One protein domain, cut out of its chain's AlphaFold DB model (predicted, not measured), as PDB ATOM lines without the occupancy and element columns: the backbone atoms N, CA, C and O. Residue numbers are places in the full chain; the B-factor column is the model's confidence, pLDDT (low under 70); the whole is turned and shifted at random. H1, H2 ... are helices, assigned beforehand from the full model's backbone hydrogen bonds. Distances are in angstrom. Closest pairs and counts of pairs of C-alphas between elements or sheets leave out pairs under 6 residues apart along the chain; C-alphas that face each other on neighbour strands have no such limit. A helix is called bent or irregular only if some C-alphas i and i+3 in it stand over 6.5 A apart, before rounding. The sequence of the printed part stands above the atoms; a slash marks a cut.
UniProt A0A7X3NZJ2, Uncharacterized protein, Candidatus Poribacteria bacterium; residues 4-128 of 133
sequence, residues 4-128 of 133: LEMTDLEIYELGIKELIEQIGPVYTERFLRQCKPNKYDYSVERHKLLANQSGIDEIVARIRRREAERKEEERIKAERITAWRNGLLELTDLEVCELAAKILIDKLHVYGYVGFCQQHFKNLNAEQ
ATOM      1  N   LEU A   4     318.330 197.816 297.455       85.56
ATOM      2  CA  LEU A   4     317.332 197.142 298.287       85.56
ATOM      3  C   LEU A   4     315.901 197.309 297.763       85.56
ATOM      4  O   LEU A   4     315.038 196.506 298.107       85.56
ATOM      5  N   GLU A   5     315.654 198.327 296.939       90.56
ATOM      6  CA  GLU A   5     314.344 198.585 296.331       90.56
ATOM      7  C   GLU A   5     314.191 197.924 294.953       90.56
ATOM      8  O   GLU A   5     313.090 197.891 294.404       90.56
ATOM      9  N   MET A   6     315.279 197.389 294.392       91.69
ATOM     10  CA  MET A   6     315.275 196.743 293.084       91.69
ATOM     11  C   MET A   6     314.790 195.299 293.161       91.69
ATOM     12  O   MET A   6     315.093 194.551 294.093       91.69
ATOM     13  N   THR A   7     314.097 194.873 292.114       92.88
ATOM     14  CA  THR A   7     313.762 193.468 291.889       92.88
ATOM     15  C   THR A   7     314.994 192.651 291.493       92.88
ATOM     16  O   THR A   7     315.958 193.170 290.928       92.88
ATOM     17  N   ASP A   8     314.934 191.334 291.710       90.19
ATOM     18  CA  ASP A   8     315.982 190.393 291.283       90.19
ATOM     19  C   ASP A   8     316.330 190.538 289.788       90.19
ATOM     20  O   ASP A   8     317.495 190.423 289.404       90.19
ATOM     21  N   LEU A   9     315.328 190.810 288.941       92.44
ATOM     22  CA  LEU A   9     315.515 191.001 287.504       92.44
ATOM     23  C   LEU A   9     316.261 192.304 287.197       92.44
ATOM     24  O   LEU A   9     317.215 192.281 286.426       92.44
ATOM     25  N   GLU A  10     315.887 193.415 287.831       94.88
ATOM     26  CA  GLU A  10     316.583 194.695 287.650       94.88
ATOM     27  C   GLU A  10     318.036 194.618 288.141       94.88
ATOM     28  O   GLU A  10     318.939 195.163 287.505       94.88
ATOM     29  N   ILE A  11     318.283 193.914 289.254       95.44
ATOM     30  CA  ILE A  11     319.637 193.656 289.765       95.44
ATOM     31  C   ILE A  11     320.433 192.830 288.748       95.44
ATOM     32  O   ILE A  11     321.596 193.138 288.471       95.44
ATOM     33  N   TYR A  12     319.807 191.802 288.172       95.81
ATOM     34  CA  TYR A  12     320.427 190.957 287.158       95.81
ATOM     35  C   TYR A  12     320.796 191.749 285.898       95.81
ATOM     36  O   TYR A  12     321.951 191.723 285.471       95.81
ATOM     37  N   GLU A  13     319.854 192.503 285.336       96.44
ATOM     38  CA  GLU A  13     320.068 193.327 284.142       96.44
ATOM     39  C   GLU A  13     321.143 194.395 284.365       96.44
ATOM     40  O   GLU A  13     322.021 194.582 283.516       96.44
ATOM     41  N   LEU A  14     321.129 195.055 285.528       96.69
ATOM     42  CA  LEU A  14     322.160 196.019 285.893       96.69
ATOM     43  C   LEU A  14     323.540 195.358 285.994       96.69
ATOM     44  O   LEU A  14     324.517 195.910 285.489       96.69
ATOM     45  N   GLY A  15     323.622 194.178 286.613       96.62
ATOM     46  CA  GLY A  15     324.866 193.420 286.719       96.62
ATOM     47  C   GLY A  15     325.415 193.003 285.355       96.62
ATOM     48  O   GLY A  15     326.601 193.190 285.094       96.62
ATOM     49  N   ILE A  16     324.561 192.514 284.447       97.81
ATOM     50  CA  ILE A  16     324.963 192.170 283.073       97.81
ATOM     51  C   ILE A  16     325.487 193.402 282.339       97.81
ATOM     52  O   ILE A  16     326.542 193.335 281.707       97.81
ATOM     53  N   LYS A  17     324.779 194.532 282.441       97.75
ATOM     54  CA  LYS A  17     325.203 195.786 281.817       97.75
ATOM     55  C   LYS A  17     326.584 196.216 282.308       97.75
ATOM     56  O   LYS A  17     327.441 196.523 281.485       97.75
ATOM     57  N   GLU A  18     326.807 196.201 283.620       97.75
ATOM     58  CA  GLU A  18     328.090 196.595 284.209       97.75
ATOM     59  C   GLU A  18     329.227 195.659 283.771       97.75
ATOM     60  O   GLU A  18     330.310 196.122 283.420       97.75
ATOM     61  N   LEU A  19     328.987 194.345 283.725       97.88
ATOM     62  CA  LEU A  19     329.987 193.390 283.244       97.88
ATOM     63  C   LEU A  19     330.343 193.635 281.773       97.88
ATOM     64  O   LEU A  19     331.522 193.704 281.428       97.88
ATOM     65  N   ILE A  20     329.351 193.834 280.903       98.00
ATOM     66  CA  ILE A  20     329.607 194.113 279.484       98.00
ATOM     67  C   ILE A  20     330.392 195.419 279.319       98.00
ATOM     68  O   ILE A  20     331.308 195.471 278.503       98.00
ATOM     69  N   GLU A  21     330.069 196.451 280.095       97.62
ATOM     70  CA  GLU A  21     330.756 197.743 280.042       97.62
ATOM     71  C   GLU A  21     332.220 197.646 280.504       97.62
ATOM     72  O   GLU A  21     333.106 198.231 279.882       97.62
ATOM     73  N   GLN A  22     332.491 196.873 281.557       97.19
ATOM     74  CA  GLN A  22     333.813 196.811 282.190       97.19
ATOM     75  C   GLN A  22     334.748 195.764 281.579       97.19
ATOM     76  O   GLN A  22     335.962 195.974 281.526       97.19
ATOM     77  N   ILE A  23     334.207 194.610 281.177       95.62
ATOM     78  CA  ILE A  23     334.994 193.467 280.691       95.62
ATOM     79  C   ILE A  23     334.591 192.975 279.305       95.62
ATOM     80  O   ILE A  23     335.231 192.082 278.751       95.62
ATOM     81  N   GLY A  24     333.583 193.591 278.693       96.31
ATOM     82  CA  GLY A  24     333.128 193.233 277.360       96.31
ATOM     83  C   GLY A  24     332.254 191.974 277.338       96.31
ATOM     84  O   GLY A  24     332.227 191.178 278.286       96.31
ATOM     85  N   PRO A  25     331.536 191.751 276.225       96.69
ATOM     86  CA  PRO A  25     330.577 190.654 276.109       96.69
ATOM     87  C   PRO A  25     331.241 189.272 276.168       96.69
ATOM     88  O   PRO A  25     330.697 188.362 276.784       96.69
ATOM     89  N   VAL A  26     332.444 189.119 275.599       95.38
ATOM     90  CA  VAL A  26     333.160 187.829 275.550       95.38
ATOM     91  C   VAL A  26     333.524 187.336 276.952       95.38
ATOM     92  O   VAL A  26     333.257 186.186 277.300       95.38
ATOM     93  N   TYR A  27     334.121 188.196 277.778       95.94
ATOM     94  CA  TYR A  27     334.512 187.819 279.135       95.94
ATOM     95  C   TYR A  27     333.309 187.740 280.079       95.94
ATOM     96  O   TYR A  27     333.297 186.887 280.966       95.94
ATOM     97  N   THR A  28     332.265 188.540 279.836       97.25
ATOM     98  CA  THR A  28     330.977 188.404 280.533       97.25
ATOM     99  C   THR A  28     330.374 187.022 280.296       97.25
ATOM    100  O   THR A  28     330.010 186.333 281.246       97.25
ATOM    101  N   GLU A  29     330.322 186.561 279.046       94.94
ATOM    102  CA  GLU A  29     329.810 185.228 278.728       94.94
ATOM    103  C   GLU A  29     330.654 184.120 279.377       94.94
ATOM    104  O   GLU A  29     330.103 183.172 279.944       94.94
ATOM    105  N   ARG A  30     331.990 184.242 279.349       94.75
ATOM    106  CA  ARG A  30     332.884 183.293 280.035       94.75
ATOM    107  C   ARG A  30     332.591 183.216 281.533       94.75
ATOM    108  O   ARG A  30     332.480 182.108 282.056       94.75
ATOM    109  N   PHE A  31     332.416 184.359 282.195       95.50
ATOM    110  CA  PHE A  31     332.043 184.415 283.607       95.50
ATOM    111  C   PHE A  31     330.712 183.704 283.873       95.50
ATOM    112  O   PHE A  31     330.651 182.824 284.728       95.50
ATOM    113  N   LEU A  32     329.659 184.017 283.110       93.75
ATOM    114  CA  LEU A  32     328.335 183.413 283.304       93.75
ATOM    115  C   LEU A  32     328.365 181.891 283.114       93.75
ATOM    116  O   LEU A  32     327.795 181.148 283.904       93.75
ATOM    117  N   ARG A  33     329.121 181.391 282.129       89.88
ATOM    118  CA  ARG A  33     329.301 179.941 281.926       89.88
ATOM    119  C   ARG A  33     329.996 179.245 283.100       89.88
ATOM    120  O   ARG A  33     329.807 178.037 283.279       89.88
ATOM    121  N   GLN A  34     330.817 179.965 283.861       86.38
ATOM    122  CA  GLN A  34     331.499 179.452 285.052       86.38
ATOM    123  C   GLN A  34     330.663 179.633 286.321       86.38
ATOM    124  O   GLN A  34     330.761 178.816 287.237       86.38
ATOM    125  N   CYS A  35     329.805 180.654 286.355       84.62
ATOM    126  CA  CYS A  35     328.860 180.924 287.428       84.62
ATOM    127  C   CYS A  35     327.720 179.896 287.398       84.62
ATOM    128  O   CYS A  35     326.617 180.148 286.926       84.62
ATOM    129  N   LYS A  36     328.003 178.689 287.887       79.31
ATOM    130  CA  LYS A  36     327.033 177.595 287.970       79.31
ATOM    131  C   LYS A  36     326.667 177.315 289.421       79.31
ATOM    132  O   LYS A  36     327.544 177.389 290.288       79.31
ATOM    133  N   PRO A  37     325.411 176.925 289.697       73.25
ATOM    134  CA  PRO A  37     325.057 176.406 291.006       73.25
ATOM    135  C   PRO A  37     325.942 175.191 291.284       73.25
ATOM    136  O   PRO A  37     325.973 174.217 290.527       73.25
ATOM    137  N   ASN A  38     326.734 175.281 292.346       65.44
ATOM    138  CA  ASN A  38     327.642 174.210 292.700       65.44
ATOM    139  C   ASN A  38     326.827 173.023 293.244       65.44
ATOM    140  O   ASN A  38     325.929 173.217 294.057       65.44
ATOM    141  N   LYS A  39     327.167 171.789 292.854       59.91
ATOM    142  CA  LYS A  39     326.618 170.565 293.485       59.91
ATOM    143  C   LYS A  39     327.249 170.284 294.857       59.91
ATOM    144  O   LYS A  39     327.028 169.232 295.449       59.91
ATOM    145  N   TYR A  40     328.106 171.189 295.316       61.41
ATOM    146  CA  TYR A  40     328.916 171.044 296.509       61.41
ATOM    147  C   TYR A  40     328.077 171.275 297.761       61.41
ATOM    148  O   TYR A  40     327.703 172.402 298.083       61.41
ATOM    149  N   ASP A  41     327.804 170.193 298.482       62.84
ATOM    150  CA  ASP A  41     327.165 170.262 299.786       62.84
ATOM    151  C   ASP A  41     328.190 170.694 300.846       62.84
ATOM    152  O   ASP A  41     328.908 169.885 301.445       62.84
ATOM    153  N   TYR A  42     328.259 172.005 301.082       62.84
ATOM    154  CA  TYR A  42     329.123 172.586 302.108       62.84
ATOM    155  C   TYR A  42     328.857 171.998 303.504       62.84
ATOM    156  O   TYR A  42     329.766 171.976 304.335       62.84
ATOM    157  N   SER A  43     327.653 171.481 303.779       66.38
ATOM    158  CA  SER A  43     327.330 170.895 305.082       66.38
ATOM    159  C   SER A  43     328.144 169.625 305.363       66.38
ATOM    160  O   SER A  43     328.629 169.443 306.484       66.38
ATOM    161  N   VAL A  44     328.396 168.808 304.337       67.00
ATOM    162  CA  VAL A  44     329.185 167.570 304.427       67.00
ATOM    163  C   VAL A  44     330.674 167.880 304.595       67.00
ATOM    164  O   VAL A  44     331.351 167.308 305.450       67.00
ATOM    165  N   GLU A  45     331.194 168.840 303.835       66.12
ATOM    166  CA  GLU A  45     332.624 169.175 303.829       66.12
ATOM    167  C   GLU A  45     333.043 170.033 305.031       66.12
ATOM    168  O   GLU A  45     334.168 169.917 305.529       66.12
ATOM    169  N   ARG A  46     332.116 170.818 305.596       69.31
ATOM    170  CA  ARG A  46     332.332 171.546 306.854       69.31
ATOM    171  C   ARG A  46     332.791 170.616 307.974       69.31
ATOM    172  O   ARG A  46     333.659 170.999 308.752       69.31
ATOM    173  N   HIS A  47     332.270 169.393 308.046       69.12
ATOM    174  CA  HIS A  47     332.657 168.437 309.085       69.12
ATOM    175  C   HIS A  47     334.135 168.029 308.979       69.12
ATOM    176  O   HIS A  47     334.806 167.906 310.001       69.12
ATOM    177  N   LYS A  48     334.680 167.913 307.760       69.12
ATOM    178  CA  LYS A  48     336.109 167.628 307.532       69.12
ATOM    179  C   LYS A  48     337.000 168.819 307.888       69.12
ATOM    180  O   LYS A  48     338.071 168.637 308.460       69.12
ATOM    181  N   LEU A  49     336.545 170.037 307.589       65.94
ATOM    182  CA  LEU A  49     337.242 171.272 307.968       65.94
ATOM    183  C   LEU A  49     337.290 171.464 309.490       65.94
ATOM    184  O   LEU A  49     338.305 171.916 310.014       65.94
ATOM    185  N   LEU A  50     336.212 171.107 310.194       67.12
ATOM    186  CA  LEU A  50     336.143 171.179 311.655       67.12
ATOM    187  C   LEU A  50     336.959 170.078 312.346       67.12
ATOM    188  O   LEU A  50     337.535 170.329 313.397       67.12
ATOM    189  N   ALA A  51     337.056 168.887 311.746       68.75
ATOM    190  CA  ALA A  51     337.835 167.776 312.296       68.75
ATOM    191  C   ALA A  51     339.351 168.061 312.365       68.75
ATOM    192  O   ALA A  51     340.032 167.513 313.224       68.75
ATOM    193  N   ASN A  52     339.864 168.947 311.502       65.56
ATOM    194  CA  ASN A  52     341.274 169.352 311.438       65.56
ATOM    195  C   ASN A  52     341.491 170.810 311.889       65.56
ATOM    196  O   ASN A  52     342.335 171.520 311.334       65.56
ATOM    197  N   GLN A  53     340.706 171.301 312.853       64.12
ATOM    198  CA  GLN A  53     340.838 172.679 313.326       64.12
ATOM    199  C   GLN A  53     342.156 172.905 314.077       64.12
ATOM    200  O   GLN A  53     342.318 172.516 315.230       64.12
ATOM    201  N   SER A  54     343.081 173.597 313.412       66.12
ATOM    202  CA  SER A  54     344.213 174.281 314.036       66.12
ATOM    203  C   SER A  54     343.738 175.206 315.160       66.12
ATOM    204  O   SER A  54     342.678 175.830 315.046       66.12
ATOM    205  N   GLY A  55     344.537 175.338 316.222       79.75
ATOM    206  CA  GLY A  55     344.254 176.299 317.291       79.75
ATOM    207  C   GLY A  55     344.129 177.728 316.747       79.75
ATOM    208  O   GLY A  55     344.726 178.068 315.722       79.75
ATOM    209  N   ILE A  56     343.362 178.588 317.428       80.19
ATOM    210  CA  ILE A  56     343.131 179.982 316.994       80.19
ATOM    211  C   ILE A  56     344.461 180.710 316.741       80.19
ATOM    212  O   ILE A  56     344.596 181.402 315.733       80.19
ATOM    213  N   ASP A  57     345.470 180.482 317.580       85.56
ATOM    214  CA  ASP A  57     346.793 181.096 317.437       85.56
ATOM    215  C   ASP A  57     347.530 180.650 316.165       85.56
ATOM    216  O   ASP A  57     348.164 181.465 315.491       85.56
ATOM    217  N   GLU A  58     347.397 179.382 315.768       84.00
ATOM    218  CA  GLU A  58     347.957 178.868 314.514       84.00
ATOM    219  C   GLU A  58     347.238 179.455 313.296       84.00
ATOM    220  O   GLU A  58     347.877 179.802 312.298       84.00
ATOM    221  N   ILE A  59     345.912 179.616 313.381       82.94
ATOM    222  CA  ILE A  59     345.119 180.283 312.343       82.94
ATOM    223  C   ILE A  59     345.582 181.734 312.192       82.94
ATOM    224  O   ILE A  59     345.868 182.164 311.074       82.94
ATOM    225  N   VAL A  60     345.719 182.472 313.296       85.31
ATOM    226  CA  VAL A  60     346.179 183.870 313.293       85.31
ATOM    227  C   VAL A  60     347.610 183.978 312.757       85.31
ATOM    228  O   VAL A  60     347.878 184.821 311.900       85.31
ATOM    229  N   ALA A  61     348.524 183.102 313.180       85.56
ATOM    230  CA  ALA A  61     349.899 183.082 312.683       85.56
ATOM    231  C   ALA A  61     349.966 182.775 311.176       85.56
ATOM    232  O   ALA A  61     350.762 183.375 310.448       85.56
ATOM    233  N   ARG A  62     349.108 181.875 310.680       82.69
ATOM    234  CA  ARG A  62     348.978 181.578 309.247       82.69
ATOM    235  C   ARG A  62     348.411 182.763 308.467       82.69
ATOM    236  O   ARG A  62     348.914 183.052 307.386       82.69
ATOM    237  N   ILE A  63     347.404 183.453 309.005       85.44
ATOM    238  CA  ILE A  63     346.824 184.660 308.391       85.44
ATOM    239  C   ILE A  63     347.898 185.737 308.245       85.44
ATOM    240  O   ILE A  63     348.106 186.210 307.129       85.44
ATOM    241  N   ARG A  64     348.620 186.056 309.328       85.12
ATOM    242  CA  ARG A  64     349.687 187.070 309.323       85.12
ATOM    243  C   ARG A  64     350.792 186.742 308.323       85.12
ATOM    244  O   ARG A  64     351.206 187.603 307.560       85.12
ATOM    245  N   ARG A  65     351.235 185.481 308.266       83.56
ATOM    246  CA  ARG A  65     352.256 185.040 307.299       83.56
ATOM    247  C   ARG A  65     351.821 185.271 305.850       83.56
ATOM    248  O   ARG A  65     352.609 185.746 305.045       83.56
ATOM    249  N   ARG A  66     350.548 185.002 305.551       83.75
ATOM    250  CA  ARG A  66     349.962 185.182 304.217       83.75
ATOM    251  C   ARG A  66     349.644 186.632 303.857       83.75
ATOM    252  O   ARG A  66     349.180 186.884 302.753       83.75
ATOM    253  N   GLU A  67     349.791 187.602 304.757       85.56
ATOM    254  CA  GLU A  67     349.507 189.008 304.423       85.56
ATOM    255  C   GLU A  67     350.519 189.585 303.428       85.56
ATOM    256  O   GLU A  67     350.125 190.323 302.529       85.56
ATOM    257  N   ALA A  68     351.802 189.231 303.550       78.69
ATOM    258  CA  ALA A  68     352.829 189.674 302.605       78.69
ATOM    259  C   ALA A  68     352.655 189.015 301.226       78.69
ATOM    260  O   ALA A  68     352.701 189.702 300.210       78.69
ATOM    261  N   GLU A  69     352.377 187.708 301.208       85.62
ATOM    262  CA  GLU A  69     352.080 186.947 299.986       85.62
ATOM    263  C   GLU A  69     350.844 187.511 299.269       85.62
ATOM    264  O   GLU A  69     350.892 187.751 298.069       85.62
ATOM    265  N   ARG A  70     349.778 187.845 300.011       86.19
ATOM    266  CA  ARG A  70     348.562 188.442 299.433       86.19
ATOM    267  C   ARG A  70     348.800 189.783 298.758       86.19
ATOM    268  O   ARG A  70     348.257 190.011 297.687       86.19
ATOM    269  N   LYS A  71     349.606 190.666 299.353       86.88
ATOM    270  CA  LYS A  71     349.927 191.959 298.724       86.88
ATOM    271  C   LYS A  71     350.656 191.776 297.396       86.88
ATOM    272  O   LYS A  71     350.402 192.516 296.451       86.88
ATOM    273  N   GLU A  72     351.555 190.799 297.333       88.44
ATOM    274  CA  GLU A  72     352.268 190.473 296.101       88.44
ATOM    275  C   GLU A  72     351.330 189.859 295.053       88.44
ATOM    276  O   GLU A  72     351.328 190.291 293.903       88.44
ATOM    277  N   GLU A  73     350.470 188.921 295.455       88.12
ATOM    278  CA  GLU A  73     349.433 188.352 294.586       88.12
ATOM    279  C   GLU A  73     348.490 189.433 294.034       88.12
ATOM    280  O   GLU A  73     348.208 189.455 292.838       88.12
ATOM    281  N   GLU A  74     348.029 190.361 294.876       89.31
ATOM    282  CA  GLU A  74     347.186 191.493 294.472       89.31
ATOM    283  C   GLU A  74     347.897 192.409 293.471       89.31
ATOM    284  O   GLU A  74     347.283 192.842 292.493       89.31
ATOM    285  N   ARG A  75     349.197 192.667 293.669       91.88
ATOM    286  CA  ARG A  75     350.009 193.447 292.727       91.88
ATOM    287  C   ARG A  75     350.098 192.759 291.368       91.88
ATOM    288  O   ARG A  75     349.793 193.386 290.356       91.88
ATOM    289  N   ILE A  76     350.449 191.473 291.344       92.12
ATOM    290  CA  ILE A  76     350.552 190.685 290.107       92.12
ATOM    291  C   ILE A  76     349.207 190.672 289.368       92.12
ATOM    292  O   ILE A  76     349.158 190.873 288.154       92.12
ATOM    293  N   LYS A  77     348.095 190.494 290.093       91.69
ATOM    294  CA  LYS A  77     346.746 190.550 289.511       91.69
ATOM    295  C   LYS A  77     346.447 191.918 288.899       91.69
ATOM    296  O   LYS A  77     345.949 191.985 287.777       91.69
ATOM    297  N   ALA A  78     346.774 193.009 289.592       93.19
ATOM    298  CA  ALA A  78     346.563 194.362 289.082       93.19
ATOM    299  C   ALA A  78     347.387 194.645 287.811       93.19
ATOM    300  O   ALA A  78     346.871 195.224 286.849       93.19
ATOM    301  N   GLU A  79     348.642 194.192 287.772       95.44
ATOM    302  CA  GLU A  79     349.501 194.278 286.586       95.44
ATOM    303  C   GLU A  79     348.914 193.487 285.413       95.44
ATOM    304  O   GLU A  79     348.835 194.001 284.295       95.44
ATOM    305  N   ARG A  80     348.419 192.269 285.666       95.94
ATOM    306  CA  ARG A  80     347.785 191.436 284.636       95.94
ATOM    307  C   ARG A  80     346.494 192.042 284.095       95.94
ATOM    308  O   ARG A  80     346.325 192.083 282.878       95.94
ATOM    309  N   ILE A  81     345.631 192.586 284.955       94.44
ATOM    310  CA  ILE A  81     344.421 193.313 284.526       94.44
ATOM    311  C   ILE A  81     344.799 194.527 283.667       94.44
ATOM    312  O   ILE A  81     344.156 194.795 282.652       94.44
ATOM    313  N   THR A  82     345.859 195.248 284.033       96.00
ATOM    314  CA  THR A  82     346.341 196.403 283.260       96.00
ATOM    315  C   THR A  82     346.851 195.981 281.882       96.00
ATOM    316  O   THR A  82     346.477 196.577 280.873       96.00
ATOM    317  N   ALA A  83     347.666 194.928 281.815       96.06
ATOM    318  CA  ALA A  83     348.166 194.388 280.555       96.06
ATOM    319  C   ALA A  83     347.024 193.896 279.649       96.06
ATOM    320  O   ALA A  83     347.029 194.182 278.453       96.06
ATOM    321  N   TRP A  84     346.018 193.228 280.220       96.94
ATOM    322  CA  TRP A  84     344.815 192.818 279.498       96.94
ATOM    323  C   TRP A  84     344.028 194.010 278.937       96.94
ATOM    324  O   TRP A  84     343.700 194.013 277.753       96.94
ATOM    325  N   ARG A  85     343.796 195.069 279.728       94.56
ATOM    326  CA  ARG A  85     343.127 196.298 279.247       94.56
ATOM    327  C   ARG A  85     343.868 196.969 278.090       94.56
ATOM    328  O   ARG A  85     343.241 197.589 277.240       94.56
ATOM    329  N   ASN A  86     345.188 196.813 278.047       95.88
ATOM    330  CA  ASN A  86     346.035 197.303 276.961       95.88
ATOM    331  C   ASN A  86     346.126 196.326 275.770       95.88
ATOM    332  O   ASN A  86     346.891 196.575 274.841       95.88
ATOM    333  N   GLY A  87     345.389 195.211 275.792       93.31
ATOM    334  CA  GLY A  87     345.382 194.199 274.733       93.31
ATOM    335  C   GLY A  87     346.659 193.357 274.651       93.31
ATOM    336  O   GLY A  87     346.917 192.739 273.624       93.31
ATOM    337  N   LEU A  88     347.480 193.343 275.707       94.88
ATOM    338  CA  LEU A  88     348.777 192.654 275.714       94.88
ATOM    339  C   LEU A  88     348.674 191.172 276.094       94.88
ATOM    340  O   LEU A  88     349.609 190.412 275.843       94.88
ATOM    341  N   LEU A  89     347.576 190.762 276.730       95.75
ATOM    342  CA  LEU A  89     347.321 189.379 277.131       95.75
ATOM    343  C   LEU A  89     345.825 189.104 277.297       95.75
ATOM    344  O   LEU A  89     345.025 190.029 277.405       95.75
ATOM    345  N   GLU A  90     345.481 187.823 277.401       94.75
ATOM    346  CA  GLU A  90     344.146 187.335 277.754       94.75
ATOM    347  C   GLU A  90     344.072 186.968 279.245       94.75
ATOM    348  O   GLU A  90     345.037 186.441 279.818       94.75
ATOM    349  N   LEU A  91     342.914 187.208 279.868       94.06
ATOM    350  CA  LEU A  91     342.657 186.760 281.238       94.06
ATOM    351  C   LEU A  91     342.356 185.260 281.280       94.06
ATOM    352  O   LEU A  91     341.659 184.718 280.416       94.06
ATOM    353  N   THR A  92     342.850 184.600 282.324       94.19
ATOM    354  CA  THR A  92     342.453 183.228 282.653       94.19
ATOM    355  C   THR A  92     341.036 183.191 283.222       94.19
ATOM    356  O   THR A  92     340.527 184.185 283.730       94.19
ATOM    357  N   ASP A  93     340.411 182.017 283.202       91.38
ATOM    358  CA  ASP A  93     339.064 181.806 283.740       91.38
ATOM    359  C   ASP A  93     338.919 182.244 285.208       91.38
ATOM    360  O   ASP A  93     337.960 182.925 285.571       91.38
ATOM    361  N   LEU A  94     339.919 181.934 286.041       90.88
ATOM    362  CA  LEU A  94     339.942 182.364 287.438       90.88
ATOM    363  C   LEU A  94     339.983 183.894 287.557       90.88
ATOM    364  O   LEU A  94     339.235 184.469 288.344       90.88
ATOM    365  N   GLU A  95     340.821 184.553 286.761       93.56
ATOM    366  CA  GLU A  95     340.949 186.016 286.769       93.56
ATOM    367  C   GLU A  95     339.677 186.705 286.277       93.56
ATOM    368  O   GLU A  95     339.287 187.737 286.820       93.56
ATOM    369  N   VAL A  96     339.000 186.114 285.291       95.50
ATOM    370  CA  VAL A  96     337.689 186.574 284.821       95.50
ATOM    371  C   VAL A  96     336.661 186.483 285.946       95.50
ATOM    372  O   VAL A  96     335.945 187.454 286.185       95.50
ATOM    373  N   CYS A  97     336.611 185.362 286.672       93.00
ATOM    374  CA  CYS A  97     335.714 185.202 287.816       93.00
ATOM    375  C   CYS A  97     335.985 186.213 288.931       93.00
ATOM    376  O   CYS A  97     335.051 186.836 289.432       93.00
ATOM    377  N   GLU A  98     337.248 186.386 289.321       93.12
ATOM    378  CA  GLU A  98     337.622 187.322 290.382       93.12
ATOM    379  C   GLU A  98     337.299 188.770 290.002       93.12
ATOM    380  O   GLU A  98     336.715 189.504 290.802       93.12
ATOM    381  N   LEU A  99     337.633 189.178 288.772       95.75
ATOM    382  CA  LEU A  99     337.364 190.526 288.284       95.75
ATOM    383  C   LEU A  99     335.858 190.790 288.162       95.75
ATOM    384  O   LEU A  99     335.385 191.819 288.641       95.75
ATOM    385  N   ALA A 100     335.097 189.860 287.581       96.38
ATOM    386  CA  ALA A 100     333.647 189.981 287.443       96.38
ATOM    387  C   ALA A 100     332.943 190.042 288.807       96.38
ATOM    388  O   ALA A 100     332.107 190.916 289.031       96.38
ATOM    389  N   ALA A 101     333.321 189.173 289.753       95.44
ATOM    390  CA  ALA A 101     332.782 189.206 291.110       95.44
ATOM    391  C   ALA A 101     333.099 190.537 291.805       95.44
ATOM    392  O   ALA A 101     332.219 191.128 292.430       95.44
ATOM    393  N   LYS A 102     334.328 191.047 291.654       95.62
ATOM    394  CA  LYS A 102     334.713 192.353 292.194       95.62
ATOM    395  C   LYS A 102     333.867 193.484 291.611       95.62
ATOM    396  O   LYS A 102     333.355 194.289 292.377       95.62
ATOM    397  N   ILE A 103     333.680 193.521 290.291       96.88
ATOM    398  CA  ILE A 103     332.849 194.529 289.613       96.88
ATOM    399  C   ILE A 103     331.417 194.504 290.153       96.88
ATOM    400  O   ILE A 103     330.877 195.545 290.525       96.88
ATOM    401  N   LEU A 104     330.815 193.316 290.243       96.62
ATOM    402  CA  LEU A 104     329.451 193.171 290.743       96.62
ATOM    403  C   LEU A 104     329.333 193.582 292.213       96.62
ATOM    404  O   LEU A 104     328.380 194.266 292.564       96.62
ATOM    405  N   ILE A 105     330.286 193.213 293.071       96.00
ATOM    406  CA  ILE A 105     330.274 193.607 294.488       96.00
ATOM    407  C   ILE A 105     330.482 195.115 294.639       96.00
ATOM    408  O   ILE A 105     329.777 195.748 295.422       96.00
ATOM    409  N   ASP A 106     331.417 195.703 293.893       95.19
ATOM    410  CA  ASP A 106     331.687 197.142 293.946       95.19
ATOM    411  C   ASP A 106     330.469 197.946 293.444       95.19
ATOM    412  O   ASP A 106     330.195 199.031 293.958       95.19
ATOM    413  N   LYS A 107     329.702 197.404 292.483       94.94
ATOM    414  CA  LYS A 107     328.530 198.071 291.897       94.94
ATOM    415  C   LYS A 107     327.214 197.829 292.640       94.94
ATOM    416  O   LYS A 107     326.414 198.751 292.778       94.94
ATOM    417  N   LEU A 108     326.962 196.591 293.051       94.50
ATOM    418  CA  LEU A 108     325.679 196.117 293.585       94.50
ATOM    419  C   LEU A 108     325.730 195.845 295.093       94.50
ATOM    420  O   LEU A 108     324.726 195.447 295.686       94.50
ATOM    421  N   HIS A 109     326.895 196.023 295.720       93.25
ATOM    422  CA  HIS A 109     327.186 195.531 297.062       93.25
ATOM    423  C   HIS A 109     327.016 194.008 297.186       93.25
ATOM    424  O   HIS A 109     326.636 193.293 296.257       93.25
ATOM    425  N   VAL A 110     327.318 193.479 298.374       91.38
ATOM    426  CA  VAL A 110     327.237 192.034 298.643       91.38
ATOM    427  C   VAL A 110     325.814 191.507 298.443       91.38
ATOM    428  O   VAL A 110     325.640 190.426 297.890       91.38
ATOM    429  N   TYR A 111     324.798 192.273 298.854       89.81
ATOM    430  CA  TYR A 111     323.401 191.862 298.711       89.81
ATOM    431  C   TYR A 111     322.993 191.727 297.239       89.81
ATOM    432  O   TYR A 111     322.510 190.672 296.832       89.81
ATOM    433  N   GLY A 112     323.253 192.750 296.419       92.75
ATOM    434  CA  GLY A 112     322.906 192.701 295.001       92.75
ATOM    435  C   GLY A 112     323.739 191.683 294.220       92.75
ATOM    436  O   GLY A 112     323.208 191.033 293.329       92.75
ATOM    437  N   TYR A 113     324.999 191.442 294.598       94.62
ATOM    438  CA  TYR A 113     325.784 190.334 294.037       94.62
ATOM    439  C   TYR A 113     325.125 188.966 294.285       94.62
ATOM    440  O   TYR A 113     325.035 188.139 293.377       94.62
ATOM    441  N   VAL A 114     324.622 188.724 295.500       92.06
ATOM    442  CA  VAL A 114     323.902 187.480 295.814       92.06
ATOM    443  C   VAL A 114     322.610 187.378 295.000       92.06
ATOM    444  O   VAL A 114     322.362 186.324 294.411       92.06
ATOM    445  N   GLY A 115     321.831 188.461 294.912       92.62
ATOM    446  CA  GLY A 115     320.610 188.515 294.096       92.62
ATOM    447  C   GLY A 115     320.877 188.249 292.611       92.62
ATOM    448  O   GLY A 115     320.195 187.430 291.994       92.62
ATOM    449  N   PHE A 116     321.943 188.838 292.060       95.44
ATOM    450  CA  PHE A 116     322.411 188.585 290.696       95.44
ATOM    451  C   PHE A 116     322.655 187.088 290.452       95.44
ATOM    452  O   PHE A 116     322.111 186.517 289.507       95.44
ATOM    453  N   CYS A 117     323.429 186.429 291.321       92.56
ATOM    454  CA  CYS A 117     323.727 185.001 291.193       92.56
ATOM    455  C   CYS A 117     322.462 184.139 291.315       92.56
ATOM    456  O   CYS A 117     322.271 183.203 290.541       92.56
ATOM    457  N   GLN A 118     321.574 184.463 292.258       90.06
ATOM    458  CA  GLN A 118     320.306 183.753 292.429       90.06
ATOM    459  C   GLN A 118     319.434 183.842 291.174       90.06
ATOM    460  O   GLN A 118     318.928 182.818 290.713       90.06
ATOM    461  N   GLN A 119     319.286 185.036 290.598       92.69
ATOM    462  CA  GLN A 119     318.515 185.221 289.373       92.69
ATOM    463  C   GLN A 119     319.173 184.526 288.175       92.69
ATOM    464  O   GLN A 119     318.479 183.866 287.403       92.69
ATOM    465  N   HIS A 120     320.503 184.587 288.060       93.12
ATOM    466  CA  HIS A 120     321.240 183.853 287.031       93.12
ATOM    467  C   HIS A 120     320.935 182.349 287.087       93.12
ATOM    468  O   HIS A 120     320.621 181.730 286.072       93.12
ATOM    469  N   PHE A 121     320.949 181.760 288.285       89.81
ATOM    470  CA  PHE A 121     320.674 180.334 288.463       89.81
ATOM    471  C   PHE A 121     319.211 179.973 288.191       89.81
ATOM    472  O   PHE A 121     318.951 178.906 287.634       89.81
ATOM    473  N   LYS A 122     318.255 180.848 288.537       88.38
ATOM    474  CA  LYS A 122     316.845 180.671 288.147       88.38
ATOM    475  C   LYS A 122     316.713 180.596 286.624       88.38
ATOM    476  O   LYS A 122     316.058 179.681 286.132       88.38
ATOM    477  N   ASN A 123     317.376 181.496 285.896       87.12
ATOM    478  CA  ASN A 123     317.350 181.517 284.431       87.12
ATOM    479  C   ASN A 123     317.959 180.234 283.840       87.12
ATOM    480  O   ASN A 123     317.338 179.604 282.991       87.12
ATOM    481  N   LEU A 124     319.111 179.783 284.357       84.06
ATOM    482  CA  LEU A 124     319.741 178.527 283.924       84.06
ATOM    483  C   LEU A 124     318.833 177.303 284.118       84.06
ATOM    484  O   LEU A 124     318.820 176.413 283.274       84.06
ATOM    485  N   ASN A 125     318.091 177.240 285.225       75.88
ATOM    486  CA  ASN A 125     317.194 176.119 285.516       75.88
ATOM    487  C   ASN A 125     315.892 176.177 284.703       75.88
ATOM    488  O   ASN A 125     315.333 175.131 284.393       75.88
ATOM    489  N   ALA A 126     315.408 177.373 284.350       72.38
ATOM    490  CA  ALA A 126     314.229 177.540 283.497       72.38
ATOM    491  C   ALA A 126     314.486 177.107 282.039       72.38
ATOM    492  O   ALA A 126     313.555 176.719 281.340       72.38
ATOM    493  N   GLU A 127     315.746 177.149 281.595       60.19
ATOM    494  CA  GLU A 127     316.184 176.713 280.263       60.19
ATOM    495  C   GLU A 127     316.501 175.206 280.176       60.19
ATOM    496  O   GLU A 127     316.757 174.695 279.084       60.19
ATOM    497  N   GLN A 128     316.471 174.465 281.292       53.81
ATOM    498  CA  GLN A 128     316.605 173.006 281.262       53.81
ATOM    499  C   GLN A 128     315.254 172.375 280.888       53.81
ATOM    500  O   GLN A 128     314.276 172.583 281.610       53.81
TER     501      GLN A 128
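AT A GLANCE: This is residues 4 to 128 of the 133 residues of an uncharacterized protein of Candidatus Poribacteria bacterium (UniProt A0A7X3NZJ2). Two sharply bent helices, H1 and H4, pack crosswise into a compact head, and from it H2 and H3 swing out as a wide open loop that comes back beside H4a. Residues 38 to 53, 55 to 61 and 63 to 76 of this loop stick out free of the head. The printed part has 125 residues with four named helices, H1 to H4 in chain order, and no named strand: all helix. It is loose, with a radius of gyration of the C-alphas of 17.7 A and spans of 44 by 39 by 29 A.

IN THESE COORDINATES: Find C-alpha 8 at (315.982, 190.393, 291.283), where H1, residues 8 to 34, begins. H2 is residues 42 to 51, H3 residues 56 to 85, and H4 residues 93 to 126, ending at C-alpha 126 at (314.229, 177.540, 283.497). By hydrogen bonds H1, H3 and H4 were each assigned as one helix, but they are bent: C-alphas 22 and 25 are 9.2 A apart, 65 and 68 6.6 A, 107 and 110 9.1 A. The arms are H1a, residues 8 to 22, 21.0 A; H1b, 25 to 34, 14.4 A; H3a, 56 to 65, 14.2 A; H3b, 68 to 85, 26.1 A; H4a, 93 to 107, 21.0 A; and H4b, 110 to 126, 24.7 A. H2 is 14.2 A long.

HOW THE PARTS SIT: Look first at H1a, which touches H4b about perpendicular at 77 degrees; their closest C-alphas, Tyr 12 and Phe 116, are 4.7 A apart. H1b touches H4a, also at 77 degrees, closest at C-alphas Phe 31 and Cys 97, 5.6 A. H2 and H3a touch no helix. H3b is close to H4a but not clearly touching, C-alphas Lys 77 and Glu 95 being closest at 7.9 A. In the arms every O i to N i+4 pair is within hydrogen-bond range; in H2, 4 of 6 are.

THE WHOLE: The farthest C-alphas, Asp 57 and Glu 127, are 48.4 A apart. The printed part has no cut and no long link. Residues 38 to 54 and 127 to 128 have pLDDT under 70.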